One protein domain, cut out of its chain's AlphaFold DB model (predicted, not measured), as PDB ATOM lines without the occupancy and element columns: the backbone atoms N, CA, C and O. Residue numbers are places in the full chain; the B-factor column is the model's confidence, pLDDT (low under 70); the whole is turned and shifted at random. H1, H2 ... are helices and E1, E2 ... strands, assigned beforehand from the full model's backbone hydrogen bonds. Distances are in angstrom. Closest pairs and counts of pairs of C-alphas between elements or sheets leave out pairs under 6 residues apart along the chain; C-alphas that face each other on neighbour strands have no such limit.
ATOM      1  N   TYR A   6      36.816 -47.123  40.551       86.56
ATOM      2  CA  TYR A   6      37.260 -46.683  39.239       86.56
ATOM      3  C   TYR A   6      37.443 -45.175  39.296       86.56
ATOM      4  O   TYR A   6      36.550 -44.464  39.752       86.56
ATOM      5  N   VAL A   7      38.617 -44.706  38.888       87.50
ATOM      6  CA  VAL A   7      38.867 -43.284  38.668       87.50
ATOM      7  C   VAL A   7      38.850 -43.069  37.169       87.50
ATOM      8  O   VAL A   7      39.684 -43.639  36.459       87.50
ATOM      9  N   ASP A   8      37.869 -42.299  36.712       86.00
ATOM     10  CA  ASP A   8      37.817 -41.827  35.335       86.00
ATOM     11  C   ASP A   8      38.957 -40.826  35.119       86.00
ATOM     12  O   ASP A   8      39.276 -40.004  35.985       86.00
ATOM     13  N   ILE A   9      39.625 -40.953  33.987       84.69
ATOM     14  CA  ILE A   9      40.793 -40.175  33.612       84.69
ATOM     15  C   ILE A   9      40.728 -39.877  32.125       84.69
ATOM     16  O   ILE A   9      40.064 -40.553  31.343       84.69
ATOM     17  N   ARG A  10      41.508 -38.894  31.685       81.25
ATOM     18  CA  ARG A  10      41.604 -38.632  30.257       81.25
ATOM     19  C   ARG A  10      42.131 -39.876  29.537       81.25
ATOM     20  O   ARG A  10      43.262 -40.303  29.764       81.25
ATOM     21  N   GLY A  11      41.313 -40.441  28.654       75.00
ATOM     22  CA  GLY A  11      41.739 -41.495  27.740       75.00
ATOM     23  C   GLY A  11      42.778 -40.991  26.735       75.00
ATOM     24  O   GLY A  11      43.032 -39.792  26.594       75.00
ATOM     25  N   THR A  12      43.387 -41.913  25.988       72.88
ATOM     26  CA  THR A  12      44.377 -41.535  24.958       72.88
ATOM     27  C   THR A  12      43.754 -41.044  23.648       72.88
ATOM     28  O   THR A  12      44.471 -40.514  22.799       72.88
ATOM     29  N   ASP A  13      42.444 -41.225  23.468       73.62
ATOM     30  CA  ASP A  13      41.715 -40.779  22.282       73.62
ATOM     31  C   ASP A  13      41.215 -39.331  22.468       73.62
ATOM     32  O   ASP A  13      40.386 -39.075  23.346       73.62
ATOM     33  N   PRO A  14      41.708 -38.363  21.673       65.12
ATOM     34  CA  PRO A  14      41.307 -36.966  21.784       65.12
ATOM     35  C   PRO A  14      39.890 -36.678  21.259       65.12
ATOM     36  O   PRO A  14      39.420 -35.555  21.443       65.12
ATOM     37  N   GLU A  15      39.236 -37.631  20.586       68.38
ATOM     38  CA  GLU A  15      37.890 -37.475  20.018       68.38
ATOM     39  C   GLU A  15      36.774 -37.943  20.965       68.38
ATOM     40  O   GLU A  15      35.595 -37.687  20.699       68.38
ATOM     41  N   LEU A  16      37.121 -38.596  22.082       66.94
ATOM     42  CA  LEU A  16      36.145 -39.013  23.084       66.94
ATOM     43  C   LEU A  16      35.524 -37.793  23.777       66.94
ATOM     44  O   LEU A  16      36.217 -36.900  24.263       66.94
ATOM     45  N   TYR A  17      34.195 -37.783  23.836       71.44
ATOM     46  CA  TYR A  17      33.422 -36.912  24.717       71.44
ATOM     47  C   TYR A  17      33.085 -37.690  25.986       71.44
ATOM     48  O   TYR A  17      32.763 -38.875  25.917       71.44
ATOM     49  N   GLY A  18      33.166 -37.017  27.126       87.38
ATOM     50  CA  GLY A  18      32.925 -37.603  28.434       87.38
ATOM     51  C   GLY A  18      33.022 -36.539  29.514       87.38
ATOM     52  O   GLY A  18      33.429 -35.402  29.262       87.38
ATOM     53  N   ASP A  19      32.639 -36.913  30.721       89.38
ATOM     54  CA  ASP A  19      32.626 -36.053  31.900       89.38
ATOM     55  C   ASP A  19      34.023 -35.527  32.237       89.38
ATOM     56  O   ASP A  19      34.163 -34.332  32.497       89.38
ATOM     57  N   VAL A  20      35.066 -36.355  32.125       89.56
ATOM     58  CA  VAL A  20      36.458 -35.916  32.304       89.56
ATOM     59  C   VAL A  20      36.846 -34.879  31.255       89.56
ATOM     60  O   VAL A  20      37.354 -33.815  31.601       89.56
ATOM     61  N   VAL A  21      36.553 -35.124  29.975       87.69
ATOM     62  CA  VAL A  21      36.887 -34.188  28.882       87.69
ATOM     63  C   VAL A  21      36.147 -32.857  29.027       87.69
ATOM     64  O   VAL A  21      36.699 -31.802  28.695       87.69
ATOM     65  N   THR A  22      34.915 -32.894  29.537       91.38
ATOM     66  CA  THR A  22      34.144 -31.703  29.891       91.38
ATOM     67  C   THR A  22      34.793 -30.977  31.070       91.38
ATOM     68  O   THR A  22      35.125 -29.797  30.947       91.38
ATOM     69  N   CYS A  23      35.049 -31.664  32.186       91.94
ATOM     70  CA  CYS A  23      35.616 -31.065  33.396       91.94
ATOM     71  C   CYS A  23      37.034 -30.511  33.183       91.94
ATOM     72  O   CYS A  23      37.366 -29.476  33.749       91.94
ATOM     73  N   GLU A  24      37.852 -31.104  32.309       89.12
ATOM     74  CA  GLU A  24      39.189 -30.596  31.952       89.12
ATOM     75  C   GLU A  24      39.179 -29.242  31.216       89.12
ATOM     76  O   GLU A  24      40.234 -28.668  30.941       89.12
ATOM     77  N   LYS A  25      38.007 -28.703  30.861       90.88
ATOM     78  CA  LYS A  25      37.883 -27.317  30.380       90.88
ATOM     79  C   LYS A  25      37.957 -26.291  31.514       90.88
ATOM     80  O   LYS A  25      38.208 -25.117  31.242       90.88
ATOM     81  N   LEU A  26      37.733 -26.719  32.754       93.56
ATOM     82  CA  LEU A  26      38.016 -25.940  33.956       93.56
ATOM     83  C   LEU A  26      39.519 -25.984  34.271       93.56
ATOM     84  O   LEU A  26      40.233 -26.807  33.697       93.56
ATOM     85  N   PRO A  27      40.035 -25.134  35.180       92.62
ATOM     86  CA  PRO A  27      41.433 -25.182  35.606       92.62
ATOM     87  C   PRO A  27      41.705 -26.384  36.538       92.62
ATOM     88  O   PRO A  27      42.274 -26.240  37.617       92.62
ATOM     89  N   LEU A  28      41.284 -27.575  36.107       90.75
ATOM     90  CA  LEU A  28      41.515 -28.877  36.718       90.75
ATOM     91  C   LEU A  28      42.579 -29.635  35.926       90.75
ATOM     92  O   LEU A  28      42.717 -29.478  34.712       90.75
ATOM     93  N   TYR A  29      43.292 -30.514  36.615       87.88
ATOM     94  CA  TYR A  29      44.096 -31.559  35.997       87.88
ATOM     95  C   TYR A  29      43.794 -32.883  36.691       87.88
ATOM     96  O   TYR A  29      43.554 -32.923  37.899       87.88
ATOM     97  N   SER A  30      43.813 -33.971  35.925       88.38
ATOM     98  CA  SER A  30      43.683 -35.313  36.487       88.38
ATOM     99  C   SER A  30      44.864 -35.585  37.423       88.38
ATOM    100  O   SER A  30      46.022 -35.452  37.031       88.38
ATOM    101  N   ALA A  31      44.584 -35.968  38.671       88.94
ATOM    102  CA  ALA A  31      45.627 -36.309  39.643       88.94
ATOM    103  C   ALA A  31      46.298 -37.669  39.348       88.94
ATOM    104  O   ALA A  31      47.312 -38.015  39.952       88.94
ATOM    105  N   MET A  32      45.722 -38.436  38.420       86.94
ATOM    106  CA  MET A  32      46.277 -39.665  37.863       86.94
ATOM    107  C   MET A  32      46.616 -39.454  36.385       86.94
ATOM    108  O   MET A  32      45.906 -38.751  35.669       86.94
ATOM    109  N   GLU A  33      47.699 -40.083  35.931       81.88
ATOM    110  CA  GLU A  33      48.131 -40.013  34.533       81.88
ATOM    111  C   GLU A  33      47.121 -40.692  33.586       81.88
ATOM    112  O   GLU A  33      46.596 -41.752  33.938       81.88
ATOM    113  N   PRO A  34      46.911 -40.148  32.371       76.69
ATOM    114  CA  PRO A  34      46.154 -40.787  31.294       76.69
ATOM    115  C   PRO A  34      46.574 -42.241  31.032       76.69
ATOM    116  O   PRO A  34      47.760 -42.532  30.853       76.69
ATOM    117  N   GLN A  35      45.612 -43.162  30.946       73.25
ATOM    118  CA  GLN A  35      45.844 -44.575  30.636       73.25
ATOM    119  C   GLN A  35      44.713 -45.143  29.778       73.25
ATOM    120  O   GLN A  35      43.538 -44.998  30.105       73.25
ATOM    121  N   GLY A  36      45.101 -45.843  28.707       75.50
ATOM    122  CA  GLY A  36      44.230 -46.730  27.935       75.50
ATOM    123  C   GLY A  36      42.862 -46.147  27.573       75.50
ATOM    124  O   GLY A  36      42.768 -45.143  26.864       75.50
ATOM    125  N   ASP A  37      41.825 -46.845  28.032       70.38
ATOM    126  CA  ASP A  37      40.406 -46.656  27.725       70.38
ATOM    127  C   ASP A  37      39.696 -45.599  28.585       70.38
ATOM    128  O   ASP A  37      38.501 -45.388  28.400       70.38
ATOM    129  N   GLY A  38      40.421 -44.888  29.455       76.25
ATOM    130  CA  GLY A  38      39.886 -43.736  30.185       76.25
ATOM    131  C   GLY A  38      39.400 -44.024  31.604       76.25
ATOM    132  O   GLY A  38      38.970 -43.105  32.271       76.25
ATOM    133  N   TYR A  39      39.525 -45.240  32.141       83.00
ATOM    134  CA  TYR A  39      39.271 -45.476  33.568       83.00
ATOM    135  C   TYR A  39      40.304 -46.422  34.175       83.00
ATOM    136  O   TYR A  39      40.691 -47.431  33.588       83.00
ATOM    137  N   ILE A  40      40.748 -46.118  35.393       86.56
ATOM    138  CA  ILE A  40      41.683 -46.961  36.141       86.56
ATOM    139  C   ILE A  40      40.949 -47.595  37.311       86.56
ATOM    140  O   ILE A  40      40.455 -46.901  38.200       86.56
ATOM    141  N   GLN A  41      40.950 -48.928  37.357       88.31
ATOM    142  CA  GLN A  41      40.581 -49.634  38.576       88.31
ATOM    143  C   GLN A  41      41.662 -49.417  39.647       88.31
ATOM    144  O   GLN A  41      42.839 -49.696  39.427       88.31
ATOM    145  N   THR A  42      41.259 -48.945  40.820       88.81
ATOM    146  CA  THR A  42      42.141 -48.599  41.937       88.81
ATOM    147  C   THR A  42      41.505 -48.974  43.284       88.81
ATOM    148  O   THR A  42      40.472 -49.647  43.328       88.81
ATOM    149  N   SER A  43      42.137 -48.572  44.388       91.31
ATOM    150  CA  SER A  43      41.614 -48.709  45.750       91.31
ATOM    151  C   SER A  43      41.435 -47.347  46.424       91.31
ATOM    152  O   SER A  43      42.015 -46.343  45.996       91.31
ATOM    153  N   VAL A  44      40.660 -47.319  47.509       92.00
ATOM    154  CA  VAL A  44      40.474 -46.123  48.347       92.00
ATOM    155  C   VAL A  44      41.810 -45.628  48.890       92.00
ATOM    156  O   VAL A  44      42.081 -44.433  48.851       92.00
ATOM    157  N   GLU A  45      42.686 -46.530  49.337       93.38
ATOM    158  CA  GLU A  45      44.001 -46.176  49.880       93.38
ATOM    159  C   GLU A  45      44.861 -45.442  48.853       93.38
ATOM    160  O   GLU A  45      45.544 -44.484  49.207       93.38
ATOM    161  N   ASN A  46      44.806 -45.848  47.582       92.19
ATOM    162  CA  ASN A  46      45.532 -45.163  46.514       92.19
ATOM    163  C   ASN A  46      44.982 -43.752  46.271       92.19
ATOM    164  O   ASN A  46      45.762 -42.818  46.096       92.19
ATOM    165  N   ILE A  47      43.656 -43.581  46.290       92.06
ATOM    166  CA  ILE A  47      43.017 -42.262  46.151       92.06
ATOM    167  C   ILE A  47      43.407 -41.363  47.336       92.06
ATOM    168  O   ILE A  47      43.812 -40.216  47.145       92.06
ATOM    169  N   LEU A  48      43.362 -41.895  48.560       94.56
ATOM    170  CA  LEU A  48      43.775 -41.182  49.771       94.56
ATOM    171  C   LEU A  48      45.270 -40.836  49.767       94.56
ATOM    172  O   LEU A  48      45.644 -39.780  50.271       94.56
ATOM    173  N   ALA A  49      46.124 -41.686  49.190       95.19
ATOM    174  CA  ALA A  49      47.556 -41.423  49.062       95.19
ATOM    175  C   ALA A  49      47.870 -40.300  48.059       95.19
ATOM    176  O   ALA A  49      48.823 -39.552  48.272       95.19
ATOM    177  N   ILE A  50      47.072 -40.165  46.993       94.31
ATOM    178  CA  ILE A  50      47.141 -39.023  46.066       94.31
ATOM    179  C   ILE A  50      46.707 -37.737  46.767       94.31
ATOM    180  O   ILE A  50      47.307 -36.688  46.541       94.31
ATOM    181  N   ASN A  51      45.703 -37.838  47.643       94.88
ATOM    182  CA  ASN A  51      45.191 -36.745  48.462       94.88
ATOM    183  C   ASN A  51      44.800 -35.499  47.633       94.88
ATOM    184  O   ASN A  51      45.397 -34.435  47.813       94.88
ATOM    185  N   PRO A  52      43.831 -35.631  46.708       94.69
ATOM    186  CA  PRO A  52      43.479 -34.565  45.773       94.69
ATOM    187  C   PRO A  52      42.889 -33.335  46.479       94.69
ATOM    188  O   PRO A  52      42.293 -33.443  47.554       94.69
ATOM    189  N   ASP A  53      43.024 -32.170  45.838       96.56
ATOM    190  CA  ASP A  53      42.421 -30.911  46.297       96.56
ATOM    191  C   ASP A  53      40.904 -30.861  46.059       96.56
ATOM    192  O   ASP A  53      40.188 -30.240  46.837       96.56
ATOM    193  N   VAL A  54      40.422 -31.529  45.004       96.88
ATOM    194  CA  VAL A  54      39.009 -31.596  44.606       96.88
ATOM    195  C   VAL A  54      38.662 -33.033  44.222       96.88
ATOM    196  O   VAL A  54      39.442 -33.698  43.537       96.88
ATOM    197  N   ILE A  55      37.485 -33.507  44.630       96.00
ATOM    198  CA  ILE A  55      36.901 -34.776  44.178       96.00
ATOM    199  C   ILE A  55      35.601 -34.468  43.436       96.00
ATOM    200  O   ILE A  55      34.701 -33.844  43.992       96.00
ATOM    201  N   ILE A  56      35.490 -34.940  42.195       95.50
ATOM    202  CA  ILE A  56      34.248 -34.903  41.419       95.50
ATOM    203  C   ILE A  56      33.759 -36.341  41.271       95.50
ATOM    204  O   ILE A  56      34.422 -37.172  40.653       95.50
ATOM    205  N   PHE A  57      32.613 -36.640  41.872       93.56
ATOM    206  CA  PHE A  57      31.956 -37.932  41.796       93.56
ATOM    207  C   PHE A  57      30.936 -37.912  40.658       93.56
ATOM    208  O   PHE A  57      29.894 -37.265  40.749       93.56
ATOM    209  N   SER A  58      31.254 -38.599  39.565       91.19
ATOM    210  CA  SER A  58      30.361 -38.713  38.415       91.19
ATOM    211  C   SER A  58      29.500 -39.961  38.530       91.19
ATOM    212  O   SER A  58      30.000 -41.073  38.708       91.19
ATOM    213  N   THR A  59      28.187 -39.781  38.449       88.69
ATOM    214  CA  THR A  59      27.212 -40.872  38.517       88.69
ATOM    215  C   THR A  59      26.551 -41.089  37.172       88.69
ATOM    216  O   THR A  59      26.022 -40.138  36.600       88.69
ATOM    217  N   TRP A  60      26.487 -42.342  36.730       85.94
ATOM    218  CA  TRP A  60      25.703 -42.770  35.574       85.94
ATOM    219  C   TRP A  60      24.626 -43.761  36.016       85.94
ATOM    220  O   TRP A  60      24.936 -44.712  36.734       85.94
ATOM    221  N   GLY A  61      23.375 -43.549  35.608       81.62
ATOM    222  CA  GLY A  61      22.246 -44.435  35.891       81.62
ATOM    223  C   GLY A  61      21.209 -43.895  36.883       81.62
ATOM    224  O   GLY A  61      20.031 -43.961  36.547       81.62
ATOM    225  N   PRO A  62      21.560 -43.326  38.058       74.00
ATOM    226  CA  PRO A  62      20.566 -42.984  39.082       74.00
ATOM    227  C   PRO A  62      19.408 -42.108  38.586       74.00
ATOM    228  O   PRO A  62      18.250 -42.369  38.900       74.00
ATOM    229  N   PHE A  63      19.693 -41.121  37.731       66.25
ATOM    230  CA  PHE A  63      18.667 -40.239  37.157       66.25
ATOM    231  C   PHE A  63      17.819 -40.895  36.053       66.25
ATOM    232  O   PHE A  63      16.793 -40.347  35.660       66.25
ATOM    233  N   MET A  64      18.231 -42.069  35.572       63.19
ATOM    234  CA  MET A  64      17.498 -42.920  34.630       63.19
ATOM    235  C   MET A  64      16.683 -44.019  35.338       63.19
ATOM    236  O   MET A  64      15.833 -44.639  34.704       63.19
ATOM    237  N   GLU A  65      16.943 -44.272  36.625       69.69
ATOM    238  CA  GLU A  65      16.372 -45.373  37.419       69.69
ATOM    239  C   GLU A  65      15.342 -44.902  38.469       69.69
ATOM    240  O   GLU A  65      15.111 -45.587  39.461       69.69
ATOM    241  N   ASP A  66      14.711 -43.743  38.253       73.06
ATOM    242  CA  ASP A  66      13.691 -43.149  39.140       73.06
ATOM    243  C   ASP A  66      14.163 -42.867  40.586       73.06
ATOM    244  O   ASP A  66      13.339 -42.796  41.502       73.06
ATOM    245  N   TYR A  67      15.468 -42.655  40.817       79.81
ATOM    246  CA  TYR A  67      15.956 -42.239  42.138       79.81
ATOM    247  C   TYR A  67      15.351 -40.888  42.528       79.81
ATOM    248  O   TYR A  67      15.381 -39.916  41.767       79.81
ATOM    249  N   THR A  68      14.863 -40.797  43.761       85.50
ATOM    250  CA  THR A  68      14.598 -39.507  44.397       85.50
ATOM    251  C   THR A  68      15.909 -38.768  44.667       85.50
ATOM    252  O   THR A  68      16.986 -39.364  44.754       85.50
ATOM    253  N   ILE A  69      15.830 -37.447  44.849       82.94
ATOM    254  CA  ILE A  69      17.017 -36.650  45.175       82.94
ATOM    255  C   ILE A  69      17.677 -37.100  46.487       82.94
ATOM    256  O   ILE A  69      18.900 -37.092  46.588       82.94
ATOM    257  N   ASP A  70      16.889 -37.549  47.463       87.81
ATOM    258  CA  ASP A  70      17.401 -38.023  48.750       87.81
ATOM    259  C   ASP A  70      18.112 -39.377  48.610       87.81
ATOM    260  O   ASP A  70      19.168 -39.581  49.203       87.81
ATOM    261  N   GLU A  71      17.591 -40.286  47.778       88.56
ATOM    262  CA  GLU A  71      18.264 -41.556  47.463       88.56
ATOM    263  C   GLU A  71      19.577 -41.322  46.712       88.56
ATOM    264  O   GLU A  71      20.581 -41.975  46.998       88.56
ATOM    265  N   TYR A  72      19.593 -40.356  45.789       87.19
ATOM    266  CA  TYR A  72      20.808 -39.948  45.095       87.19
ATOM    267  C   TYR A  72      21.857 -39.393  46.064       87.19
ATOM    268  O   TYR A  72      23.001 -39.850  46.072       87.19
ATOM    269  N   LYS A  73      21.467 -38.447  46.926       89.62
ATOM    270  CA  LYS A  73      22.357 -37.875  47.943       89.62
ATOM    271  C   LYS A  73      22.900 -38.951  48.876       89.62
ATOM    272  O   LYS A  73      24.103 -38.986  49.104       89.62
ATOM    273  N   ALA A  74      22.056 -39.875  49.337       90.38
ATOM    274  CA  ALA A  74      22.481 -40.987  50.184       90.38
ATOM    275  C   ALA A  74      23.508 -41.897  49.486       90.38
ATOM    276  O   ALA A  74      24.515 -42.259  50.097       90.38
ATOM    277  N   LEU A  75      23.292 -42.222  48.204       88.94
ATOM    278  CA  LEU A  75      24.235 -43.003  47.398       88.94
ATOM    279  C   LEU A  75      25.599 -42.310  47.302       88.94
ATOM    280  O   LEU A  75      26.634 -42.938  47.526       88.94
ATOM    281  N   VAL A  76      25.609 -41.018  46.968       90.75
ATOM    282  CA  VAL A  76      26.848 -40.244  46.825       90.75
ATOM    283  C   VAL A  76      27.540 -40.078  48.177       90.75
ATOM    284  O   VAL A  76      28.751 -40.278  48.271       90.75
ATOM    285  N   HIS A  77      26.783 -39.781  49.234       92.44
ATOM    286  CA  HIS A  77      27.296 -39.647  50.594       92.44
ATOM    287  C   HIS A  77      27.994 -40.927  51.061       92.44
ATOM    288  O   HIS A  77      29.120 -40.864  51.552       92.44
ATOM    289  N   GLU A  78      27.375 -42.097  50.848       91.31
ATOM    290  CA  GLU A  78      27.973 -43.392  51.190       91.31
ATOM    291  C   GLU A  78      29.344 -43.566  50.522       91.31
ATOM    292  O   GLU A  78      30.287 -44.038  51.155       91.31
ATOM    293  N   LYS A  79      29.480 -43.165  49.253       89.19
ATOM    294  CA  LYS A  79      30.751 -43.258  48.524       89.19
ATOM    295  C   LYS A  79      31.773 -42.248  49.027       89.19
ATOM    296  O   LYS A  79      32.908 -42.631  49.302       89.19
ATOM    297  N   LEU A  80      31.387 -40.989  49.198       91.88
ATOM    298  CA  LEU A  80      32.298 -39.953  49.679       91.88
ATOM    299  C   LEU A  80      32.797 -40.222  51.109       91.88
ATOM    300  O   LEU A  80      33.933 -39.864  51.410       91.88
ATOM    301  N   ASP A  81      32.028 -40.905  51.969       93.56
ATOM    302  CA  ASP A  81      32.463 -41.227  53.340       93.56
ATOM    303  C   ASP A  81      33.704 -42.141  53.386       93.56
ATOM    304  O   ASP A  81      34.527 -42.025  54.298       93.56
ATOM    305  N   TYR A  82      33.923 -42.988  52.370       94.00
ATOM    306  CA  TYR A  82      35.175 -43.753  52.240       94.00
ATOM    307  C   TYR A  82      36.395 -42.851  52.006       94.00
ATOM    308  O   TYR A  82      37.523 -43.238  52.308       94.00
ATOM    309  N   LEU A  83      36.177 -41.639  51.489       94.25
ATOM    310  CA  LEU A  83      37.205 -40.654  51.166       94.25
ATOM    311  C   LEU A  83      37.309 -39.543  52.222       94.25
ATOM    312  O   LEU A  83      38.033 -38.571  52.001       94.25
ATOM    313  N   LYS A  84      36.660 -39.687  53.388       95.75
ATOM    314  CA  LYS A  84      36.611 -38.643  54.432       95.75
ATOM    315  C   LYS A  84      37.954 -38.205  54.999       95.75
ATOM    316  O   LYS A  84      38.081 -37.128  55.577       95.75
ATOM    317  N   GLU A  85      38.971 -39.043  54.835       97.06
ATOM    318  CA  GLU A  85      40.324 -38.722  55.270       97.06
ATOM    319  C   GLU A  85      41.112 -37.875  54.263       97.06
ATOM    320  O   GLU A  85      42.154 -37.329  54.637       97.06
ATOM    321  N   SER A  86      40.613 -37.720  53.034       96.50
ATOM    322  CA  SER A  86      41.218 -36.864  52.013       96.50
ATOM    323  C   SER A  86      41.134 -35.382  52.378       96.50
ATOM    324  O   SER A  86      40.251 -34.940  53.117       96.50
ATOM    325  N   LYS A  87      42.054 -34.596  51.816       97.31
ATOM    326  CA  LYS A  87      42.033 -33.134  51.863       97.31
ATOM    327  C   LYS A  87      40.733 -32.585  51.281       97.31
ATOM    328  O   LYS A  87      40.066 -31.824  51.971       97.31
ATOM    329  N   ALA A  88      40.353 -33.016  50.075       97.25
ATOM    330  CA  ALA A  88      39.127 -32.571  49.420       97.25
ATOM    331  C   ALA A  88      37.893 -32.699  50.328       97.25
ATOM    332  O   ALA A  88      37.177 -31.724  50.520       97.25
ATOM    333  N   TYR A  89      37.685 -33.856  50.969       96.88
ATOM    334  CA  TYR A  89      36.537 -34.041  51.864       96.88
ATOM    335  C   TYR A  89      36.593 -33.139  53.102       96.88
ATOM    336  O   TYR A  89      35.582 -32.566  53.508       96.88
ATOM    337  N   LYS A  90      37.773 -33.006  53.715       97.00
ATOM    338  CA  LYS A  90      37.968 -32.160  54.906       97.00
ATOM    339  C   LYS A  90      37.767 -30.675  54.607       97.00
ATOM    340  O   LYS A  90      37.313 -29.946  55.485       97.00
ATOM    341  N   ASP A  91      38.063 -30.258  53.381       97.44
ATOM    342  CA  ASP A  91      37.945 -28.877  52.919       97.44
ATOM    343  C   ASP A  91      36.592 -28.577  52.242       97.44
ATOM    344  O   ASP A  91      36.382 -27.463  51.765       97.44
ATOM    345  N   GLY A  92      35.670 -29.548  52.185       96.44
ATOM    346  CA  GLY A  92      34.361 -29.387  51.540       96.44
ATOM    347  C   GLY A  92      34.414 -29.344  50.007       96.44
ATOM    348  O   GLY A  92      33.469 -28.896  49.370       96.44
ATOM    349  N   GLN A  93      35.512 -29.802  49.407       97.25
ATOM    350  CA  GLN A  93      35.785 -29.796  47.967       97.25
ATOM    351  C   GLN A  93      35.395 -31.124  47.296       97.25
ATOM    352  O   GLN A  93      36.100 -31.624  46.413       97.25
ATOM    353  N   CYS A  94      34.277 -31.715  47.725       97.12
ATOM    354  CA  CYS A  94      33.648 -32.841  47.038       97.12
ATOM    355  C   CYS A  94      32.388 -32.374  46.312       97.12
ATOM    356  O   CYS A  94      31.540 -31.705  46.902       97.12
ATOM    357  N   TYR A  95      32.246 -32.788  45.059       96.19
ATOM    358  CA  TYR A  95      31.106 -32.444  44.217       96.19
ATOM    359  C   TYR A  95      30.549 -33.692  43.551       96.19
ATOM    360  O   TYR A  95      31.304 -34.605  43.223       96.19
ATOM    361  N   SER A  96      29.243 -33.721  43.315       94.00
ATOM    362  CA  SER A  96      28.589 -34.769  42.531       94.00
ATOM    363  C   SER A  96      28.079 -34.211  41.219       94.00
ATOM    364  O   SER A  96      27.472 -33.145  41.220       94.00
ATOM    365  N   ILE A  97      28.272 -34.937  40.121       93.12
ATOM    366  CA  ILE A  97      27.721 -34.603  38.804       93.12
ATOM    367  C   ILE A  97      26.982 -35.803  38.204       93.12
ATOM    368  O   ILE A  97      27.326 -36.959  38.447       93.12
ATOM    369  N   SER A  98      25.974 -35.529  37.377       89.56
ATOM    370  CA  SER A  98      25.362 -36.531  36.499       89.56
ATOM    371  C   SER A  98      26.211 -36.697  35.241       89.56
ATOM    372  O   SER A  98      26.460 -35.716  34.535       89.56
ATOM    373  N   TYR A  99      26.597 -37.930  34.912       89.69
ATOM    374  CA  TYR A  99      27.233 -38.247  33.635       89.69
ATOM    375  C   TYR A  99      26.298 -37.942  32.456       89.69
ATOM    376  O   TYR A  99      26.736 -37.448  31.422       89.69
ATOM    377  N   GLU A 100      24.990 -38.168  32.600       87.06
ATOM    378  CA  GLU A 100      24.002 -37.874  31.555       87.06
ATOM    379  C   GLU A 100      24.003 -36.395  31.152       87.06
ATOM    380  O   GLU A 100      23.728 -36.069  29.997       87.06
ATOM    381  N   VAL A 101      24.366 -35.508  32.080       88.12
ATOM    382  CA  VAL A 101      24.506 -34.070  31.845       88.12
ATOM    383  C   VAL A 101      25.945 -33.728  31.464       88.12
ATOM    384  O   VAL A 101      26.194 -33.264  30.353       88.12
ATOM    385  N   TYR A 102      26.905 -33.977  32.358       91.69
ATOM    386  CA  TYR A 102      28.290 -33.510  32.234       91.69
ATOM    387  C   TYR A 102      29.140 -34.336  31.269       91.69
ATOM    388  O   TYR A 102      30.080 -33.809  30.672       91.69
ATOM    389  N   GLY A 103      28.782 -35.600  31.061       89.19
ATOM    390  CA  GLY A 103      29.380 -36.465  30.049       89.19
ATOM    391  C   GLY A 103      28.835 -36.252  28.642       89.19
ATOM    392  O   GLY A 103      29.338 -36.855  27.695       89.19
ATOM    393  N   THR A 104      27.828 -35.390  28.471       87.75
ATOM    394  CA  THR A 104      27.212 -35.120  27.169       87.75
ATOM    395  C   THR A 104      27.174 -33.614  26.858       87.75
ATOM    396  O   THR A 104      27.794 -32.796  27.538       87.75
ATOM    397  N   LEU A 105      26.495 -33.220  25.773       85.00
ATOM    398  CA  LEU A 105      26.473 -31.834  25.282       85.00
ATOM    399  C   LEU A 105      26.016 -30.761  26.300       85.00
ATOM    400  O   LEU A 105      26.607 -29.678  26.274       85.00
ATOM    401  N   PRO A 106      25.018 -30.992  27.182       87.56
ATOM    402  CA  PRO A 106      24.612 -30.018  28.194       87.56
ATOM    403  C   PRO A 106      25.742 -29.679  29.172       87.56
ATOM    404  O   PRO A 106      25.792 -28.559  29.677       87.56
ATOM    405  N   PRO A 155      25.469 -29.666  39.579       90.56
ATOM    406  CA  PRO A 155      26.372 -30.291  40.522       90.56
ATOM    407  C   PRO A 155      25.851 -30.095  41.942       90.56
ATOM    408  O   PRO A 155      25.380 -29.006  42.270       90.56
ATOM    409  N   LEU A 156      26.001 -31.116  42.782       91.25
ATOM    410  CA  LEU A 156      25.761 -30.988  44.217       91.25
ATOM    411  C   LEU A 156      27.081 -30.796  44.949       91.25
ATOM    412  O   LEU A 156      28.046 -31.516  44.695       91.25
ATOM    413  N   THR A 157      27.101 -29.852  45.877       93.88
ATOM    414  CA  THR A 157      28.191 -29.645  46.832       93.88
ATOM    415  C   THR A 157      28.165 -30.699  47.938       93.88
ATOM    416  O   THR A 157      27.138 -31.325  48.209       93.88
ATOM    417  N   GLN A 158      29.287 -30.870  48.639       91.75
ATOM    418  CA  GLN A 158      29.357 -31.751  49.807       91.75
ATOM    419  C   GLN A 158      28.332 -31.384  50.892       91.75
ATOM    420  O   GLN A 158      27.808 -32.282  51.545       91.75
ATOM    421  N   GLU A 159      28.033 -30.094  51.074       91.50
ATOM    422  CA  GLU A 159      27.015 -29.625  52.023       91.50
ATOM    423  C   GLU A 159      25.609 -30.073  51.614       91.50
ATOM    424  O   GLU A 159      24.835 -30.504  52.458       91.50
ATOM    425  N   GLU A 160      25.283 -30.034  50.322       89.44
ATOM    426  CA  GLU A 160      23.980 -30.489  49.831       89.44
ATOM    427  C   GLU A 160      23.826 -32.012  49.868       89.44
ATOM    428  O   GLU A 160      22.694 -32.502  49.885       89.44
ATOM    429  N   ILE A 161      24.940 -32.749  49.832       89.06
ATOM    430  CA  ILE A 161      24.987 -34.216  49.887       89.06
ATOM    431  C   ILE A 161      24.846 -34.740  51.329       89.06
ATOM    432  O   ILE A 161      24.339 -35.848  51.509       89.06
TER     433      ILE A 161
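Overview. This is residues 6 to 106 and 155 to 161 of the 162 residues of the protein "ABC transporter substrate-binding protein" of Candidatus Methanomethylophilaceae archaeon (UniProt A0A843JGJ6). Two parallel strands, E3 and E4, run side by side through the middle of a rounded domain, with the long helix H3 on one side and the small antiparallel pair E1 and E2, with H1, on the other. H4 sits where the two strands begin, H5 where they end, and H6 packs on H3. The printed part has 108 residues with six named helices and four named strands, in the order E1 H1 E2 H2 E3 H3 H4 E4 H5 H6; the class is mixed, helices and strands. It is compact, with a radius of gyration of the C-alphas of 13.7 A and spans of 36 by 32 by 25 A.

Arrangement. Start at E1, residues 6 to 8, and look across to its antiparallel neighbour E2, residues 39 to 42, where N 7 and O 40 are within hydrogen-bond range at 2.9 A. Between them in the chain comes H1, residues 19 to 23. After E2, a tight link of one residue leads to H2, residues 44 to 50, which touches no helix. Next is E3, residues 55 to 59; E1 and E3 are near each other. H3, residues 69 to 81, and H4, residues 87 to 90, lead on to E4, residues 94 to 98, the parallel neighbour of E3, at 24 degrees between directions. There N 57 and O 95 are 2.8 A apart, within hydrogen-bond range. E3, H3, H4 and E4 form a strand-helix-strand unit, two parallel strands joined through helices, with a right-handed crossover. The closest C-alphas of H3 and E4 are those of Val 76 and Ser 96, 7.2 A apart. H5, residues 99 to 102, touches H1, closest at the C-alphas of Asp 19 and Tyr 102, 5.0 A. H6, residues 158 to 161, touches H3 with residues 73 to 77 of H3 alone, closest at Lys 73 and Ile 161, C-alphas 4.9 A apart. In H1, H2 and H3 every O i to N i+4 pair is within hydrogen-bond range; H4, H5 and H6 are too short for such a pair.

Along the chain. Find C-alpha 6 at (37.260, -46.683, 39.239), where E1 begins. H2 is 10.0 A long, E3 12.8 A and E4 13.9 A. From C-alpha 69 at (17.017, -36.650, 45.175), H3 runs 18.1 A to C-alpha 81. H6 ends at C-alpha 161, (24.987, -34.216, 49.887).

Size, cuts and confidence. The C-alphas farthest apart, Thr 12 and Asp 70, are 36.1 A apart. Residues 107 to 154 are not printed, and C-alphas 106 and 155 are 12.5 A apart across this cut. The link from H1 to E2, residues 24 to 38, is long. Residues 14 to 16 and 63 to 65 have pLDDT under 70.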